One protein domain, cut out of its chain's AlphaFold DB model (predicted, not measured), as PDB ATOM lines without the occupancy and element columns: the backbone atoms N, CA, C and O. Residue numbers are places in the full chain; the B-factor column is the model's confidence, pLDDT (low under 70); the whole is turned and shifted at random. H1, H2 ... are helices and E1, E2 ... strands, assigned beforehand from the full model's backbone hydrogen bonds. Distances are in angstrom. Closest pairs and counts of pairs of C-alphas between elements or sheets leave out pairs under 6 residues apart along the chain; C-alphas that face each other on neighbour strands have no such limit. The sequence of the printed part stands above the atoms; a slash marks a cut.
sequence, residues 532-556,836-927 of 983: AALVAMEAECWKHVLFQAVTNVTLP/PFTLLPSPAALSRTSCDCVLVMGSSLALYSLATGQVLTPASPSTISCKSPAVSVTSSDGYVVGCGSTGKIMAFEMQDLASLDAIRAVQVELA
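This is residues 532 to 556 and 836 to 927 of the 983 residues of an uncharacterized protein of Aphanomyces invadans (UniProt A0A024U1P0). Two antiparallel sheets, E1 E7 E6 E5 and E2 E3 E4, are partly face to face as a small sandwich, and beyond one end of it H1 and H2 are side by side, H1 leading in and H2 leading out. The sheets come close at their edges E2 and E5, while the long link of residues 866 to 885 runs past the opposite side, between E4 and E1. The printed part has 117 residues with two named helices and seven named strands, in the order H1 E1 E2 E3 E4 E5 E6 E7 H2, a mixed class of helices and strands. It is compact, with a radius of gyration of the C-alphas of 14.8 A, and its outline is a rod of 53 by 25 by 23 A.

H1, residues 532 to 542, begins at C-alpha (50.675, 51.193, -6.183) and is 15.6 A long. E1 is residues 545 to 549. After the cut come E2, residues 837 to 840, E3, residues 853 to 857, and E4, residues 861 to 865. E5, residues 886 to 892, is 17.3 A long, E6, residues 895 to 900, 16.3 A, and E7, residues 905 to 912, 22.7 A, from (26.020, 22.737, -4.015). H2, residues 916 to 925, is 14.5 A long and ends at (49.230, 54.624, -18.207).

The sheet E1 E7 E6 E5 is strongly twisted. N 546 and O 911 of E1 and E7 are 2.9 A apart, N 896 and O 908 of E6 and E7 2.8 A, and N 890 and O 897 of E5 and E6 2.8 A. E5 E6 E7 is a meander, each strand the antiparallel neighbour of the one before, and so is E2 E3 E4, with N 838 and O 855 at 2.9 A and N 854 and O 864 at 2.8 A. The facing parts of the two sheets are 9.1 A apart, centre to centre, their best planes at 30 degrees. The closest C-alphas of E2 and E5, Thr 838 and Thr 890, are 5.4 A apart. Residues 871 to 872 pair antiparallel with 863 to 864 of E4. H1 and H2 touch, closest at the C-alphas of Met 537 and Val 922, 6.9 A, at a shallow tilt of 18 degrees, opposite ways. Both have every O i to N i+4 pair within hydrogen-bond range.

The C-alphas farthest apart, Pro 556 and Ala 927, are 54.0 A apart. Residues 557 to 835 are not printed, and C-alphas 556 and 836 are 22.7 A apart across the cut. The links E2 to E3 and E4 to E5 are long. Mean pLDDT of the printed part is 77.8; residues 845 to 851, 876 to 881, 883 and 914 to 927 are under 70.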
ATOM      1  N   ALA A 532      51.958  50.607  -5.772       77.19
ATOM      2  CA  ALA A 532      50.675  51.193  -6.183       77.19
ATOM      3  C   ALA A 532      50.263  50.786  -7.611       77.19
ATOM      4  O   ALA A 532      49.088  50.534  -7.868       77.19
ATOM      5  N   ALA A 533      51.239  50.640  -8.513       76.25
ATOM      6  CA  ALA A 533      51.010  50.166  -9.876       76.25
ATOM      7  C   ALA A 533      50.475  48.724  -9.925       76.25
ATOM      8  O   ALA A 533      49.586  48.430 -10.716       76.25
ATOM      9  N   LEU A 534      50.968  47.836  -9.050       79.94
ATOM     10  CA  LEU A 534      50.486  46.456  -8.971       79.94
ATOM     11  C   LEU A 534      49.044  46.409  -8.452       79.94
ATOM     12  O   LEU A 534      48.220  45.699  -9.015       79.94
ATOM     13  N   VAL A 535      48.729  47.207  -7.425       82.44
ATOM     14  CA  VAL A 535      47.367  47.309  -6.875       82.44
ATOM     15  C   VAL A 535      46.381  47.818  -7.930       82.44
ATOM     16  O   VAL A 535      45.309  47.240  -8.089       82.44
ATOM     17  N   ALA A 536      46.745  48.873  -8.665       80.25
ATOM     18  CA  ALA A 536      45.906  49.430  -9.724       80.25
ATOM     19  C   ALA A 536      45.690  48.428 -10.869       80.25
ATOM     20  O   ALA A 536      44.562  48.250 -11.324       80.25
ATOM     21  N   MET A 537      46.751  47.732 -11.287       78.38
ATOM     22  CA  MET A 537      46.683  46.717 -12.336       78.38
ATOM     23  C   MET A 537      45.809  45.522 -11.926       78.38
ATOM     24  O   MET A 537      44.954  45.105 -12.704       78.38
ATOM     25  N   GLU A 538      45.975  44.992 -10.707       82.56
ATOM     26  CA  GLU A 538      45.116  43.916 -10.195       82.56
ATOM     27  C   GLU A 538      43.651  44.354 -10.153       82.56
ATOM     28  O   GLU A 538      42.784  43.647 -10.668       82.56
ATOM     29  N   ALA A 539      43.369  45.530  -9.588       82.38
ATOM     30  CA  ALA A 539      42.009  46.045  -9.506       82.38
ATOM     31  C   ALA A 539      41.352  46.155 -10.889       82.38
ATOM     32  O   ALA A 539      40.189  45.788 -11.035       82.38
ATOM     33  N   GLU A 540      42.087  46.612 -11.906       80.56
ATOM     34  CA  GLU A 540      41.552  46.759 -13.258       80.56
ATOM     35  C   GLU A 540      41.299  45.417 -13.950       80.56
ATOM     36  O   GLU A 540      40.237  45.219 -14.533       80.56
ATOM     37  N   CYS A 541      42.209  44.447 -13.830       80.81
ATOM     38  CA  CYS A 541      41.979  43.116 -14.396       80.81
ATOM     39  C   CYS A 541      40.759  42.432 -13.764       80.81
ATOM     40  O   CYS A 541      39.926  41.864 -14.471       80.81
ATOM     41  N   TRP A 542      40.613  42.516 -12.439       82.44
ATOM     42  CA  TRP A 542      39.510  41.862 -11.738       82.44
ATOM     43  C   TRP A 542      38.140  42.483 -12.049       82.44
ATOM     44  O   TRP A 542      37.150  41.751 -12.044       82.44
ATOM     45  N   LYS A 543      38.062  43.763 -12.452       81.69
ATOM     46  CA  LYS A 543      36.814  44.391 -12.943       81.69
ATOM     47  C   LYS A 543      36.218  43.719 -14.180       81.69
ATOM     48  O   LYS A 543      35.050  43.957 -14.468       81.69
ATOM     49  N   HIS A 544      36.988  42.918 -14.909       81.38
ATOM     50  CA  HIS A 544      36.524  42.207 -16.101       81.38
ATOM     51  C   HIS A 544      36.241  40.722 -15.849       81.38
ATOM     52  O   HIS A 544      35.802  40.017 -16.756       81.38
ATOM     53  N   VAL A 545      36.455  40.240 -14.624       84.19
ATOM     54  CA  VAL A 545      36.166  38.856 -14.255       84.19
ATOM     55  C   VAL A 545      34.714  38.745 -13.790       84.19
ATOM     56  O   VAL A 545      34.284  39.435 -12.860       84.19
ATOM     57  N   LEU A 546      33.955  37.861 -14.433       84.88
ATOM     58  CA  LEU A 546      32.570  37.538 -14.095       84.88
ATOM     59  C   LEU A 546      32.482  36.167 -13.428       84.88
ATOM     60  O   LEU A 546      33.097  35.207 -13.881       84.88
ATOM     61  N   PHE A 547      31.652  36.070 -12.390       85.50
ATOM     62  CA  PHE A 547      31.244  34.796 -11.802       85.50
ATOM     63  C   PHE A 547      29.804  34.502 -12.216       85.50
ATOM     64  O   PHE A 547      28.865  35.143 -11.736       85.50
ATOM     65  N   GLN A 548      29.629  33.537 -13.115       86.06
ATOM     66  CA  GLN A 548      28.326  33.085 -13.583       86.06
ATOM     67  C   GLN A 548      27.890  31.852 -12.788       86.06
ATOM     68  O   GLN A 548      28.597  30.850 -12.735       86.06
ATOM     69  N   ALA A 549      26.721  31.906 -12.150       84.88
ATOM     70  CA  ALA A 549      26.195  30.755 -11.420       84.88
ATOM     71  C   ALA A 549      25.824  29.619 -12.390       84.88
ATOM     72  O   ALA A 549      25.054  29.827 -13.330       84.88
ATOM     73  N   VAL A 550      26.326  28.411 -12.128       85.06
ATOM     74  CA  VAL A 550      25.957  27.208 -12.882       85.06
ATOM     75  C   VAL A 550      24.576  26.754 -12.411       85.06
ATOM     76  O   VAL A 550      24.357  26.488 -11.224       85.06
ATOM     77  N   THR A 551      23.612  26.701 -13.326       79.69
ATOM     78  CA  THR A 551      22.231  26.318 -13.011       79.69
ATOM     79  C   THR A 551      22.076  24.796 -12.953       79.69
ATOM     80  O   THR A 551      22.826  24.051 -13.571       79.69
ATOM     81  N   ASN A 552      21.084  24.318 -12.193       77.38
ATOM     82  CA  ASN A 552      20.670  22.906 -12.128       77.38
ATOM     83  C   ASN A 552      21.688  21.893 -11.559       77.38
ATOM     84  O   ASN A 552      21.504  20.686 -11.718       77.38
ATOM     85  N   VAL A 553      22.700  22.341 -10.813       83.19
ATOM     86  CA  VAL A 553      23.607  21.430 -10.096       83.19
ATOM     87  C   VAL A 553      22.894  20.845  -8.876       83.19
ATOM     88  O   VAL A 553      22.659  21.532  -7.880       83.19
ATOM     89  N   THR A 554      22.530  19.565  -8.944       83.19
ATOM     90  CA  THR A 554      21.870  18.849  -7.846       83.19
ATOM     91  C   THR A 554      22.611  17.561  -7.520       83.19
ATOM     92  O   THR A 554      23.033  16.827  -8.408       83.19
ATOM     93  N   LEU A 555      22.780  17.301  -6.222       86.06
ATOM     94  CA  LEU A 555      23.296  16.033  -5.727       86.06
ATOM     95  C   LEU A 555      22.156  15.156  -5.211       86.06
ATOM     96  O   LEU A 555      21.167  15.682  -4.695       86.06
ATOM     97  N   PRO A 556      22.327  13.826  -5.251       84.12
ATOM     98  CA  PRO A 556      21.376  12.886  -4.665       84.12
ATOM     99  C   PRO A 556      21.373  12.880  -3.122       84.12
ATOM    100  O   PRO A 556      20.510  12.242  -2.527       84.12
ATOM    101  N   PRO A 836      35.044  28.572   4.783       91.00
ATOM    102  CA  PRO A 836      36.037  27.855   4.002       91.00
ATOM    103  C   PRO A 836      36.593  28.759   2.890       91.00
ATOM    104  O   PRO A 836      35.930  29.690   2.417       91.00
ATOM    105  N   PHE A 837      37.816  28.470   2.451       93.50
ATOM    106  CA  PHE A 837      38.486  29.220   1.393       93.50
ATOM    107  C   PHE A 837      39.107  28.288   0.353       93.50
ATOM    108  O   PHE A 837      39.370  27.121   0.636       93.50
ATOM    109  N   THR A 838      39.342  28.820  -0.842       93.00
ATOM    110  CA  THR A 838      40.095  28.169  -1.917       93.00
ATOM    111  C   THR A 838      41.039  29.167  -2.581       93.00
ATOM    112  O   THR A 838      40.906  30.379  -2.391       93.00
ATOM    113  N   LEU A 839      42.003  28.670  -3.351       91.31
ATOM    114  CA  LEU A 839      42.939  29.503  -4.104       91.31
ATOM    115  C   LEU A 839      42.508  29.594  -5.567       91.31
ATOM    116  O   LEU A 839      42.187  28.585  -6.196       91.31
ATOM    117  N   LEU A 840      42.499  30.804  -6.111       87.25
ATOM    118  CA  LEU A 840      42.253  31.045  -7.526       87.25
ATOM    119  C   LEU A 840      43.555  31.421  -8.230       87.25
ATOM    120  O   LEU A 840      44.302  32.248  -7.695       87.25
ATOM    121  N   PRO A 841      43.805  30.859  -9.427       76.81
ATOM    122  CA  PRO A 841      44.889  31.340 -10.266       76.81
ATOM    123  C   PRO A 841      44.617  32.788 -10.677       76.81
ATOM    124  O   PRO A 841      43.464  33.213 -10.804       76.81
ATOM    125  N   SER A 842      45.686  33.541 -10.910       73.12
ATOM    126  CA  SER A 842      45.587  34.895 -11.449       73.12
ATOM    127  C   SER A 842      44.876  34.908 -12.819       73.12
ATOM    128  O   SER A 842      45.094  33.980 -13.608       73.12
ATOM    129  N   PRO A 843      44.116  35.969 -13.156       74.56
ATOM    130  CA  PRO A 843      43.593  36.203 -14.505       74.56
ATOM    131  C   PRO A 843      44.680  36.061 -15.577       74.56
ATOM    132  O   PRO A 843      45.860  36.297 -15.299       74.56
ATOM    133  N   ALA A 844      44.313  35.720 -16.815       70.19
ATOM    134  CA  ALA A 844      45.296  35.395 -17.859       70.19
ATOM    135  C   ALA A 844      46.285  36.550 -18.111       70.19
ATOM    136  O   ALA A 844      47.484  36.329 -18.312       70.19
ATOM    137  N   ALA A 845      45.790  37.784 -18.000       64.75
ATOM    138  CA  ALA A 845      46.550  39.031 -18.067       64.75
ATOM    139  C   ALA A 845      47.687  39.132 -17.034       64.75
ATOM    140  O   ALA A 845      48.729  39.732 -17.300       64.75
ATOM    141  N   LEU A 846      47.477  38.533 -15.862       65.19
ATOM    142  CA  LEU A 846      48.345  38.581 -14.691       65.19
ATOM    143  C   LEU A 846      49.147  37.288 -14.501       65.19
ATOM    144  O   LEU A 846      49.933  37.208 -13.570       65.19
ATOM    145  N   SER A 847      49.024  36.310 -15.403       59.38
ATOM    146  CA  SER A 847      49.669  34.984 -15.311       59.38
ATOM    147  C   SER A 847      51.199  34.989 -15.162       59.38
ATOM    148  O   SER A 847      51.786  33.976 -14.792       59.38
ATOM    149  N   ARG A 848      51.869  36.116 -15.446       54.38
ATOM    150  CA  ARG A 848      53.326  36.289 -15.271       54.38
ATOM    151  C   ARG A 848      53.724  36.925 -13.940       54.38
ATOM    152  O   ARG A 848      54.904  36.942 -13.601       54.38
ATOM    153  N   THR A 849      52.763  37.473 -13.211       55.22
ATOM    154  CA  THR A 849      52.927  38.046 -11.876       55.22
ATOM    155  C   THR A 849      52.304  37.057 -10.898       55.22
ATOM    156  O   THR A 849      51.197  36.603 -11.144       55.22
ATOM    157  N   SER A 850      52.991  36.654  -9.830       59.81
ATOM    158  CA  SER A 850      52.560  35.612  -8.874       59.81
ATOM    159  C   SER A 850      51.371  36.036  -7.976       59.81
ATOM    160  O   SER A 850      51.381  35.856  -6.754       59.81
ATOM    161  N   CYS A 851      50.336  36.589  -8.604       65.31
ATOM    162  CA  CYS A 851      49.150  37.255  -8.075       65.31
ATOM    163  C   CYS A 851      47.979  36.281  -7.901       65.31
ATOM    164  O   CYS A 851      46.859  36.532  -8.350       65.31
ATOM    165  N   ASP A 852      48.247  35.145  -7.262       83.38
ATOM    166  CA  ASP A 852      47.188  34.229  -6.847       83.38
ATOM    167  C   ASP A 852      46.254  34.925  -5.849       83.38
ATOM    168  O   ASP A 852      46.641  35.859  -5.138       83.38
ATOM    169  N   CYS A 853      45.009  34.470  -5.786       87.69
ATOM    170  CA  CYS A 853      43.988  35.091  -4.951       87.69
ATOM    171  C   CYS A 853      43.373  34.083  -3.985       87.69
ATOM    172  O   CYS A 853      43.114  32.933  -4.337       87.69
ATOM    173  N   VAL A 854      43.095  34.530  -2.764       91.19
ATOM    174  CA  VAL A 854      42.273  33.796  -1.802       91.19
ATOM    175  C   VAL A 854      40.818  34.131  -2.078       91.19
ATOM    176  O   VAL A 854      40.420  35.289  -1.967       91.19
ATOM    177  N   LEU A 855      40.018  33.115  -2.388       91.31
ATOM    178  CA  LEU A 855      38.566  33.217  -2.390       91.31
ATOM    179  C   LEU A 855      38.032  32.636  -1.085       91.31
ATOM    180  O   LEU A 855      38.212  31.454  -0.805       91.31
ATOM    181  N   VAL A 856      37.339  33.459  -0.306       90.06
ATOM    182  CA  VAL A 856      36.628  33.061   0.912       90.06
ATOM    183  C   VAL A 856      35.143  32.970   0.589       90.06
ATOM    184  O   VAL A 856      34.561  33.936   0.099       90.06
ATOM    185  N   MET A 857      34.519  31.825   0.866       87.38
ATOM    186  CA  MET A 857      33.096  31.606   0.604       87.38
ATOM    187  C   MET A 857      32.310  31.626   1.918       87.38
ATOM    188  O   MET A 857      32.148  30.605   2.580       87.38
ATOM    189  N   GLY A 858      31.841  32.811   2.313       81.94
ATOM    190  CA  GLY A 858      30.957  32.994   3.468       81.94
ATOM    191  C   GLY A 858      29.483  33.053   3.058       81.94
ATOM    192  O   GLY A 858      29.005  32.244   2.268       81.94
ATOM    193  N   SER A 859      28.758  34.051   3.571       77.69
ATOM    194  CA  SER A 859      27.471  34.492   3.004       77.69
ATOM    195  C   SER A 859      27.629  35.177   1.640       77.69
ATOM    196  O   SER A 859      26.665  35.331   0.894       77.69
ATOM    197  N   SER A 860      28.848  35.594   1.314       79.31
ATOM    198  CA  SER A 860      29.258  36.155   0.033       79.31
ATOM    199  C   SER A 860      30.653  35.642  -0.320       79.31
ATOM    200  O   SER A 860      31.423  35.283   0.578       79.31
ATOM    201  N   LEU A 861      30.996  35.632  -1.608       84.62
ATOM    202  CA  LEU A 861      32.383  35.422  -2.036       84.62
ATOM    203  C   LEU A 861      33.182  36.700  -1.772       84.62
ATOM    204  O   LEU A 861      32.804  37.780  -2.219       84.62
ATOM    205  N   ALA A 862      34.286  36.577  -1.050       87.50
ATOM    206  CA  ALA A 862      35.253  37.650  -0.868       87.50
ATOM    207  C   ALA A 862      36.584  37.220  -1.480       87.50
ATOM    208  O   ALA A 862      37.045  36.102  -1.246       87.50
ATOM    209  N   LEU A 863      37.188  38.103  -2.271       90.19
ATOM    210  CA  LEU A 863      38.450  37.861  -2.956       90.19
ATOM    211  C   LEU A 863      39.530  38.749  -2.358       90.19
ATOM    212  O   LEU A 863      39.335  39.955  -2.218       90.19
ATOM    213  N   TYR A 864      40.674  38.157  -2.042       90.31
ATOM    214  CA  TYR A 864      41.835  38.877  -1.538       90.31
ATOM    215  C   TYR A 864      43.071  38.489  -2.343       90.31
ATOM    216  O   TYR A 864      43.330  37.303  -2.547       90.31
ATOM    217  N   SER A 865      43.854  39.469  -2.781       88.81
ATOM    218  CA  SER A 865      45.121  39.207  -3.472       88.81
ATOM    219  C   SER A 865      46.176  38.707  -2.489       88.81
ATOM    220  O   SER A 865      46.414  39.334  -1.457       88.81
ATOM    221  N   LEU A 866      46.864  37.612  -2.821       87.12
ATOM    222  CA  LEU A 866      48.024  37.147  -2.054       87.12
ATOM    223  C   LEU A 866      49.267  38.014  -2.289       87.12
ATOM    224  O   LEU A 866      50.159  38.035  -1.442       87.12
ATOM    225  N   ALA A 867      49.342  38.745  -3.404       83.94
ATOM    226  CA  ALA A 867      50.477  39.614  -3.704       83.94
ATOM    227  C   ALA A 867      50.355  40.984  -3.024       83.94
ATOM    228  O   ALA A 867      51.346  41.518  -2.528       83.94
ATOM    229  N   THR A 868      49.148  41.555  -2.981       83.38
ATOM    230  CA  THR A 868      48.926  42.909  -2.446       83.38
ATOM    231  C   THR A 868      48.235  42.928  -1.086       83.38
ATOM    232  O   THR A 868      48.293  43.934  -0.378       83.38
ATOM    233  N   GLY A 869      47.579  41.834  -0.699       84.25
ATOM    234  CA  GLY A 869      46.758  41.754   0.507       84.25
ATOM    235  C   GLY A 869      45.457  42.560   0.435       84.25
ATOM    236  O   GLY A 869      44.741  42.647   1.434       84.25
ATOM    237  N   GLN A 870      45.155  43.165  -0.718       85.19
ATOM    238  CA  GLN A 870      43.975  43.999  -0.927       85.19
ATOM    239  C   GLN A 870      42.746  43.162  -1.286       85.19
ATOM    240  O   GLN A 870      42.857  42.064  -1.837       85.19
ATOM    241  N   VAL A 871      41.569  43.712  -0.983       87.75
ATOM    242  CA  VAL A 871      40.285  43.152  -1.419       87.75
ATOM    243  C   VAL A 871      40.109  43.423  -2.909       87.75
ATOM    244  O   VAL A 871      40.269  44.556  -3.361       87.75
ATOM    245  N   LEU A 872      39.756  42.390  -3.662       86.56
ATOM    246  CA  LEU A 872      39.514  42.466  -5.097       86.56
ATOM    247  C   LEU A 872      38.010  42.479  -5.368       86.56
ATOM    248  O   LEU A 872      37.250  41.743  -4.737       86.56
ATOM    249  N   THR A 873      37.583  43.312  -6.318       83.31
ATOM    250  CA  THR A 873      36.159  43.508  -6.624       83.31
ATOM    251  C   THR A 873      35.880  43.069  -8.064       83.31
ATOM    252  O   THR A 873      36.323  43.757  -8.984       83.31
ATOM    253  N   PRO A 874      35.195  41.932  -8.285       81.81
ATOM    254  CA  PRO A 874      34.876  41.457  -9.627       81.81
ATOM    255  C   PRO A 874      33.703  42.227 -10.259       81.81
ATOM    256  O   PRO A 874      32.976  42.951  -9.576       81.81
ATOM    257  N   ALA A 875      33.494  42.041 -11.565       74.00
ATOM    258  CA  ALA A 875      32.585  42.835 -12.404       74.00
ATOM    259  C   ALA A 875      31.103  42.826 -11.970       74.00
ATOM    260  O   ALA A 875      30.358  43.762 -12.253       74.00
ATOM    261  N   SER A 876      30.645  41.755 -11.314       62.97
ATOM    262  CA  SER A 876      29.227  41.541 -10.981       62.97
ATOM    263  C   SER A 876      29.027  41.288  -9.482       62.97
ATOM    264  O   SER A 876      28.991  40.145  -9.044       62.97
ATOM    265  N   PRO A 877      28.844  42.331  -8.653       54.62
ATOM    266  CA  PRO A 877      28.610  42.152  -7.218       54.62
ATOM    267  C   PRO A 877      27.294  41.418  -6.893       54.62
ATOM    268  O   PRO A 877      27.161  40.823  -5.826       54.62
ATOM    269  N   SER A 878      26.319  41.418  -7.810       48.19
ATOM    270  CA  SER A 878      24.992  40.816  -7.619       48.19
ATOM    271  C   SER A 878      24.955  39.284  -7.732       48.19
ATOM    272  O   SER A 878      24.027  38.671  -7.208       48.19
ATOM    273  N   THR A 879      25.949  38.640  -8.354       52.84
ATOM    274  CA  THR A 879      26.036  37.166  -8.481       52.84
ATOM    275  C   THR A 879      26.781  36.499  -7.320       52.84
ATOM    276  O   THR A 879      26.850  35.275  -7.251       52.84
ATOM    277  N   ILE A 880      27.293  37.289  -6.373       64.00
ATOM    278  CA  ILE A 880      28.246  36.860  -5.340       64.00
ATOM    279  C   ILE A 880      27.567  36.398  -4.034       64.00
ATOM    280  O   ILE A 880      28.226  35.867  -3.138       64.00
ATOM    281  N   SER A 881      26.248  36.574  -3.897       67.62
ATOM    282  CA  SER A 881      25.533  36.172  -2.677       67.62
ATOM    283  C   SER A 881      25.342  34.652  -2.592       67.62
ATOM    284  O   SER A 881      24.751  34.021  -3.472       67.62
ATOM    285  N   CYS A 882      25.823  34.053  -1.504       70.38
ATOM    286  CA  CYS A 882      25.610  32.648  -1.186       70.38
ATOM    287  C   CYS A 882      24.320  32.513  -0.366       70.38
ATOM    288  O   CYS A 882      24.140  33.178   0.651       70.38
ATOM    289  N   LYS A 883      23.412  31.618  -0.776       69.81
ATOM    290  CA  LYS A 883      22.120  31.413  -0.084       69.81
ATOM    291  C   LYS A 883      22.267  30.815   1.323       69.81
ATOM    292  O   LYS A 883      21.330  30.869   2.112       69.81
ATOM    293  N   SER A 884      23.415  30.212   1.619       75.50
ATOM    294  CA  SER A 884      23.753  29.603   2.906       75.50
ATOM    295  C   SER A 884      25.266  29.674   3.121       75.50
ATOM    296  O   SER A 884      25.988  29.567   2.126       75.50
ATOM    297  N   PRO A 885      25.753  29.773   4.372       80.19
ATOM    298  CA  PRO A 885      27.185  29.730   4.655       80.19
ATOM    299  C   PRO A 885      27.781  28.410   4.156       80.19
ATOM    300  O   PRO A 885      27.207  27.339   4.388       80.19
ATOM    301  N   ALA A 886      28.901  28.494   3.438       85.50
ATOM    302  CA  ALA A 886      29.578  27.314   2.922       85.50
ATOM    303  C   ALA A 886      30.341  26.574   4.029       85.50
ATOM    304  O   ALA A 886      30.820  27.174   4.988       85.50
ATOM    305  N   VAL A 887      30.447  25.256   3.881       87.75
ATOM    306  CA  VAL A 887      31.187  24.348   4.773       87.75
ATOM    307  C   VAL A 887      32.480  23.868   4.110       87.75
ATOM    308  O   VAL A 887      33.482  23.660   4.784       87.75
ATOM    309  N   SER A 888      32.484  23.734   2.785       91.19
ATOM    310  CA  SER A 888      33.657  23.381   1.985       91.19
ATOM    311  C   SER A 888      33.594  24.121   0.652       91.19
ATOM    312  O   SER A 888      32.504  24.349   0.126       91.19
ATOM    313  N   VAL A 889      34.756  24.516   0.130       92.88
ATOM    314  CA  VAL A 889      34.910  25.137  -1.190       92.88
ATOM    315  C   VAL A 889      36.167  24.598  -1.868       92.88
ATOM    316  O   VAL A 889      37.152  24.283  -1.209       92.88
ATOM    317  N   THR A 890      36.119  24.494  -3.190       92.31
ATOM    318  CA  THR A 890      37.216  24.071  -4.060       92.31
ATOM    319  C   THR A 890      37.153  24.866  -5.364       92.31
ATOM    320  O   THR A 890      36.084  25.309  -5.790       92.31
ATOM    321  N   SER A 891      38.291  25.008  -6.037       89.94
ATOM    322  CA  SER A 891      38.381  25.610  -7.371       89.94
ATOM    323  C   SER A 891      39.278  24.786  -8.294       89.94
ATOM    324  O   SER A 891      40.244  24.182  -7.838       89.94
ATOM    325  N   SER A 892      38.940  24.730  -9.584       86.44
ATOM    326  CA  SER A 892      39.788  24.170 -10.653       86.44
ATOM    327  C   SER A 892      39.223  24.534 -12.022       86.44
ATOM    328  O   SER A 892      38.006  24.619 -12.169       86.44
ATOM    329  N   ASP A 893      40.097  24.700 -13.020       78.75
ATOM    330  CA  ASP A 893      39.747  24.901 -14.438       78.75
ATOM    331  C   ASP A 893      38.651  25.962 -14.667       78.75
ATOM    332  O   ASP A 893      37.723  25.763 -15.443       78.75
ATOM    333  N   GLY A 894      38.741  27.085 -13.948       81.44
ATOM    334  CA  GLY A 894      37.782  28.190 -14.052       81.44
ATOM    335  C   GLY A 894      36.486  28.000 -13.260       81.44
ATOM    336  O   GLY A 894      35.668  28.904 -13.238       81.44
ATOM    337  N   TYR A 895      36.289  26.889 -12.552       87.62
ATOM    338  CA  TYR A 895      35.122  26.688 -11.692       87.62
ATOM    339  C   TYR A 895      35.450  26.924 -10.221       87.62
ATOM    340  O   TYR A 895      36.523  26.557  -9.737       87.62
ATOM    341  N   VAL A 896      34.480  27.474  -9.493       90.19
ATOM    342  CA  VAL A 896      34.466  27.596  -8.034       90.19
ATOM    343  C   VAL A 896      33.224  26.901  -7.515       90.19
ATOM    344  O   VAL A 896      32.104  27.285  -7.843       90.19
ATOM    345  N   VAL A 897      33.414  25.878  -6.694       91.12
ATOM    346  CA  VAL A 897      32.318  25.059  -6.186       91.12
ATOM    347  C   VAL A 897      32.407  24.969  -4.680       91.12
ATOM    348  O   VAL A 897      33.452  24.629  -4.137       91.12
ATOM    349  N   GLY A 898      31.299  25.242  -4.002       90.94
ATOM    350  CA  GLY A 898      31.170  25.039  -2.568       90.94
ATOM    351  C   GLY A 898      29.903  24.288  -2.196       90.94
ATOM    352  O   GLY A 898      28.948  24.215  -2.971       90.94
ATOM    353  N   CYS A 899      29.886  23.727  -0.992       90.19
ATOM    354  CA  CYS A 899      28.684  23.157  -0.393       90.19
ATOM    355  C   CYS A 899      28.231  24.002   0.800       90.19
ATOM    356  O   CYS A 899      29.029  24.387   1.651       90.19
ATOM    357  N   GLY A 900      26.936  24.311   0.850       86.56
ATOM    358  CA  GLY A 900      26.309  25.021   1.962       86.56
ATOM    359  C   GLY A 900      26.114  24.143   3.199       86.56
ATOM    360  O   GLY A 900      26.159  22.918   3.116       86.56
ATOM    361  N   SER A 901      25.779  24.755   4.336       83.12
ATOM    362  CA  SER A 901      25.413  24.039   5.572       83.12
ATOM    363  C   SER A 901      24.220  23.086   5.419       83.12
ATOM    364  O   SER A 901      24.131  22.089   6.132       83.12
ATOM    365  N   THR A 902      23.328  23.339   4.457       82.94
ATOM    366  CA  THR A 902      22.213  22.440   4.111       82.94
ATOM    367  C   THR A 902      22.622  21.309   3.155       82.94
ATOM    368  O   THR A 902      21.761  20.587   2.661       82.94
ATOM    369  N   GLY A 903      23.906  21.214   2.799       83.62
ATOM    370  CA  GLY A 903      24.464  20.246   1.854       83.62
ATOM    371  C   GLY A 903      24.150  20.496   0.378       83.62
ATOM    372  O   GLY A 903      24.415  19.630  -0.454       83.62
ATOM    373  N   LYS A 904      23.590  21.665   0.035       87.31
ATOM    374  CA  LYS A 904      23.351  22.071  -1.359       87.31
ATOM    375  C   LYS A 904      24.645  22.576  -1.990       87.31
ATOM    376  O   LYS A 904      25.382  23.321  -1.345       87.31
ATOM    377  N   ILE A 905      24.890  22.210  -3.246       89.12
ATOM    378  CA  ILE A 905      26.020  22.737  -4.015       89.12
ATOM    379  C   ILE A 905      25.697  24.140  -4.529       89.12
ATOM    380  O   ILE A 905      24.591  24.411  -4.994       89.12
ATOM    381  N   MET A 906      26.698  25.010  -4.478       88.00
ATOM    382  CA  MET A 906      26.759  26.277  -5.194       88.00
ATOM    383  C   MET A 906      27.980  26.220  -6.111       88.00
ATOM    384  O   MET A 906      29.088  25.984  -5.637       88.00
ATOM    385  N   ALA A 907      27.778  26.397  -7.413       89.12
ATOM    386  CA  ALA A 907      28.844  26.362  -8.405       89.12
ATOM    387  C   ALA A 907      28.829  27.649  -9.229       89.12
ATOM    388  O   ALA A 907      27.768  28.110  -9.653       89.12
ATOM    389  N   PHE A 908      30.011  28.208  -9.449       88.06
ATOM    390  CA  PHE A 908      30.238  29.413 -10.230       88.06
ATOM    391  C   PHE A 908      31.302  29.121 -11.282       88.06
ATOM    392  O   PHE A 908      32.363  28.587 -10.962       88.06
ATOM    393  N   GLU A 909      31.021  29.474 -12.526       88.12
ATOM    394  CA  GLU A 909      32.004  29.529 -13.598       88.12
ATOM    395  C   GLU A 909      32.623  30.932 -13.613       88.12
ATOM    396  O   GLU A 909      31.917  31.942 -13.617       88.12
ATOM    397  N   MET A 910      33.947  30.992 -13.571       86.25
ATOM    398  CA  MET A 910      34.744  32.205 -13.653       86.25
ATOM    399  C   MET A 910      35.094  32.463 -15.117       86.25
ATOM    400  O   MET A 910      35.828  31.688 -15.732       86.25
ATOM    401  N   GLN A 911      34.597  33.567 -15.664       84.88
ATOM    402  CA  GLN A 911      34.877  34.009 -17.027       84.88
ATOM    403  C   GLN A 911      35.730  35.276 -16.984       84.88
ATOM    404  O   GLN A 911      35.329  36.291 -16.414       84.88
ATOM    405  N   ASP A 912      36.913  35.211 -17.588       80.56
ATOM    406  CA  ASP A 912      37.789  36.366 -17.782       80.56
ATOM    407  C   ASP A 912      37.402  37.058 -19.098       80.56
ATOM    408  O   ASP A 912      37.682  36.541 -20.181       80.56
ATOM    409  N   LEU A 913      36.703  38.197 -19.011       76.19
ATOM    410  CA  LEU A 913      36.318  39.003 -20.176       76.19
ATOM    411  C   LEU A 913      37.316  40.127 -20.479       76.19
ATOM    412  O   LEU A 913      37.004  41.027 -21.265       76.19
ATOM    413  N   ALA A 914      38.492  40.134 -19.847       65.62
ATOM    414  CA  ALA A 914      39.460  41.197 -20.063       65.62
ATOM    415  C   ALA A 914      39.931  41.203 -21.528       65.62
ATOM    416  O   ALA A 914      40.485  40.223 -22.034       65.62
ATOM    417  N   SER A 915      39.736  42.324 -22.229       59.00
ATOM    418  CA  SER A 915      40.310  42.503 -23.562       59.00
ATOM    419  C   SER A 915      41.803  42.816 -23.441       59.00
ATOM    420  O   SER A 915      42.228  43.598 -22.586       59.00
ATOM    421  N   LEU A 916      42.623  42.230 -24.321       58.72
ATOM    422  CA  LEU A 916      44.068  42.508 -24.373       58.72
ATOM    423  C   LEU A 916      44.365  44.011 -24.543       58.72
ATOM    424  O   LEU A 916      45.394  44.485 -24.068       58.72
ATOM    425  N   ASP A 917      43.455  44.760 -25.169       53.25
ATOM    426  CA  ASP A 917      43.578  46.203 -25.383       53.25
ATOM    427  C   ASP A 917      43.302  47.027 -24.114       53.25
ATOM    428  O   ASP A 917      44.033  47.985 -23.854       53.25
ATOM    429  N   ALA A 918      42.335  46.628 -23.275       53.16
ATOM    430  CA  ALA A 918      42.096  47.265 -21.974       53.16
ATOM    431  C   ALA A 918      43.304  47.087 -21.037       53.16
ATOM    432  O   ALA A 918      43.737  48.028 -20.376       53.16
ATOM    433  N   ILE A 919      43.922  45.903 -21.059       56.44
ATOM    434  CA  ILE A 919      45.125  45.596 -20.271       56.44
ATOM    435  C   ILE A 919      46.336  46.404 -20.769       56.44
ATOM    436  O   ILE A 919      47.120  46.914 -19.966       56.44
ATOM    437  N   ARG A 920      46.491  46.559 -22.094       57.88
ATOM    438  CA  ARG A 920      47.565  47.376 -22.685       57.88
ATOM    439  C   ARG A 920      47.420  48.858 -22.352       57.88
ATOM    440  O   ARG A 920      48.435  49.491 -22.081       57.88
ATOM    441  N   ALA A 921      46.205  49.405 -22.340       53.72
ATOM    442  CA  ALA A 921      45.970  50.806 -21.981       53.72
ATOM    443  C   ALA A 921      46.460  51.121 -20.554       53.72
ATOM    444  O   ALA A 921      47.157  52.108 -20.337       53.72
ATOM    445  N   VAL A 922      46.208  50.213 -19.610       53.81
ATOM    446  CA  VAL A 922      46.613  50.345 -18.201       53.81
ATOM    447  C   VAL A 922      48.125  50.170 -18.028       53.81
ATOM    448  O   VAL A 922      48.753  50.899 -17.264       53.81
ATOM    449  N   GLN A 923      48.745  49.252 -18.781       56.31
ATOM    450  CA  GLN A 923      50.208  49.111 -18.813       56.31
ATOM    451  C   GLN A 923      50.907  50.360 -19.372       56.31
ATOM    452  O   GLN A 923      52.013  50.681 -18.940       56.31
ATOM    453  N   VAL A 924      50.271  51.063 -20.315       53.12
ATOM    454  CA  VAL A 924      50.780  52.314 -20.894       53.12
ATOM    455  C   VAL A 924      50.596  53.493 -19.934       53.12
ATOM    456  O   VAL A 924      51.511  54.302 -19.807       53.12
ATOM    457  N   GLU A 925      49.474  53.575 -19.213       46.25
ATOM    458  CA  GLU A 925      49.230  54.624 -18.207       46.25
ATOM    459  C   GLU A 925      50.091  54.479 -16.940       46.25
ATOM    460  O   GLU A 925      50.433  55.478 -16.309       46.25
ATOM    461  N   LEU A 926      50.479  53.252 -16.574       43.50
ATOM    462  CA  LEU A 926      51.313  52.965 -15.398       43.50
ATOM    463  C   LEU A 926      52.825  52.998 -15.679       43.50
ATOM    464  O   LEU A 926      53.623  52.812 -14.754       43.50
ATOM    465  N   ALA A 927      53.245  53.248 -16.923       36.84
ATOM    466  CA  ALA A 927      54.645  53.517 -17.228       36.84
ATOM    467  C   ALA A 927      55.047  54.871 -16.603       36.84
ATOM    468  O   ALA A 927      54.381  55.879 -16.843       36.84
TER     469      ALA A 927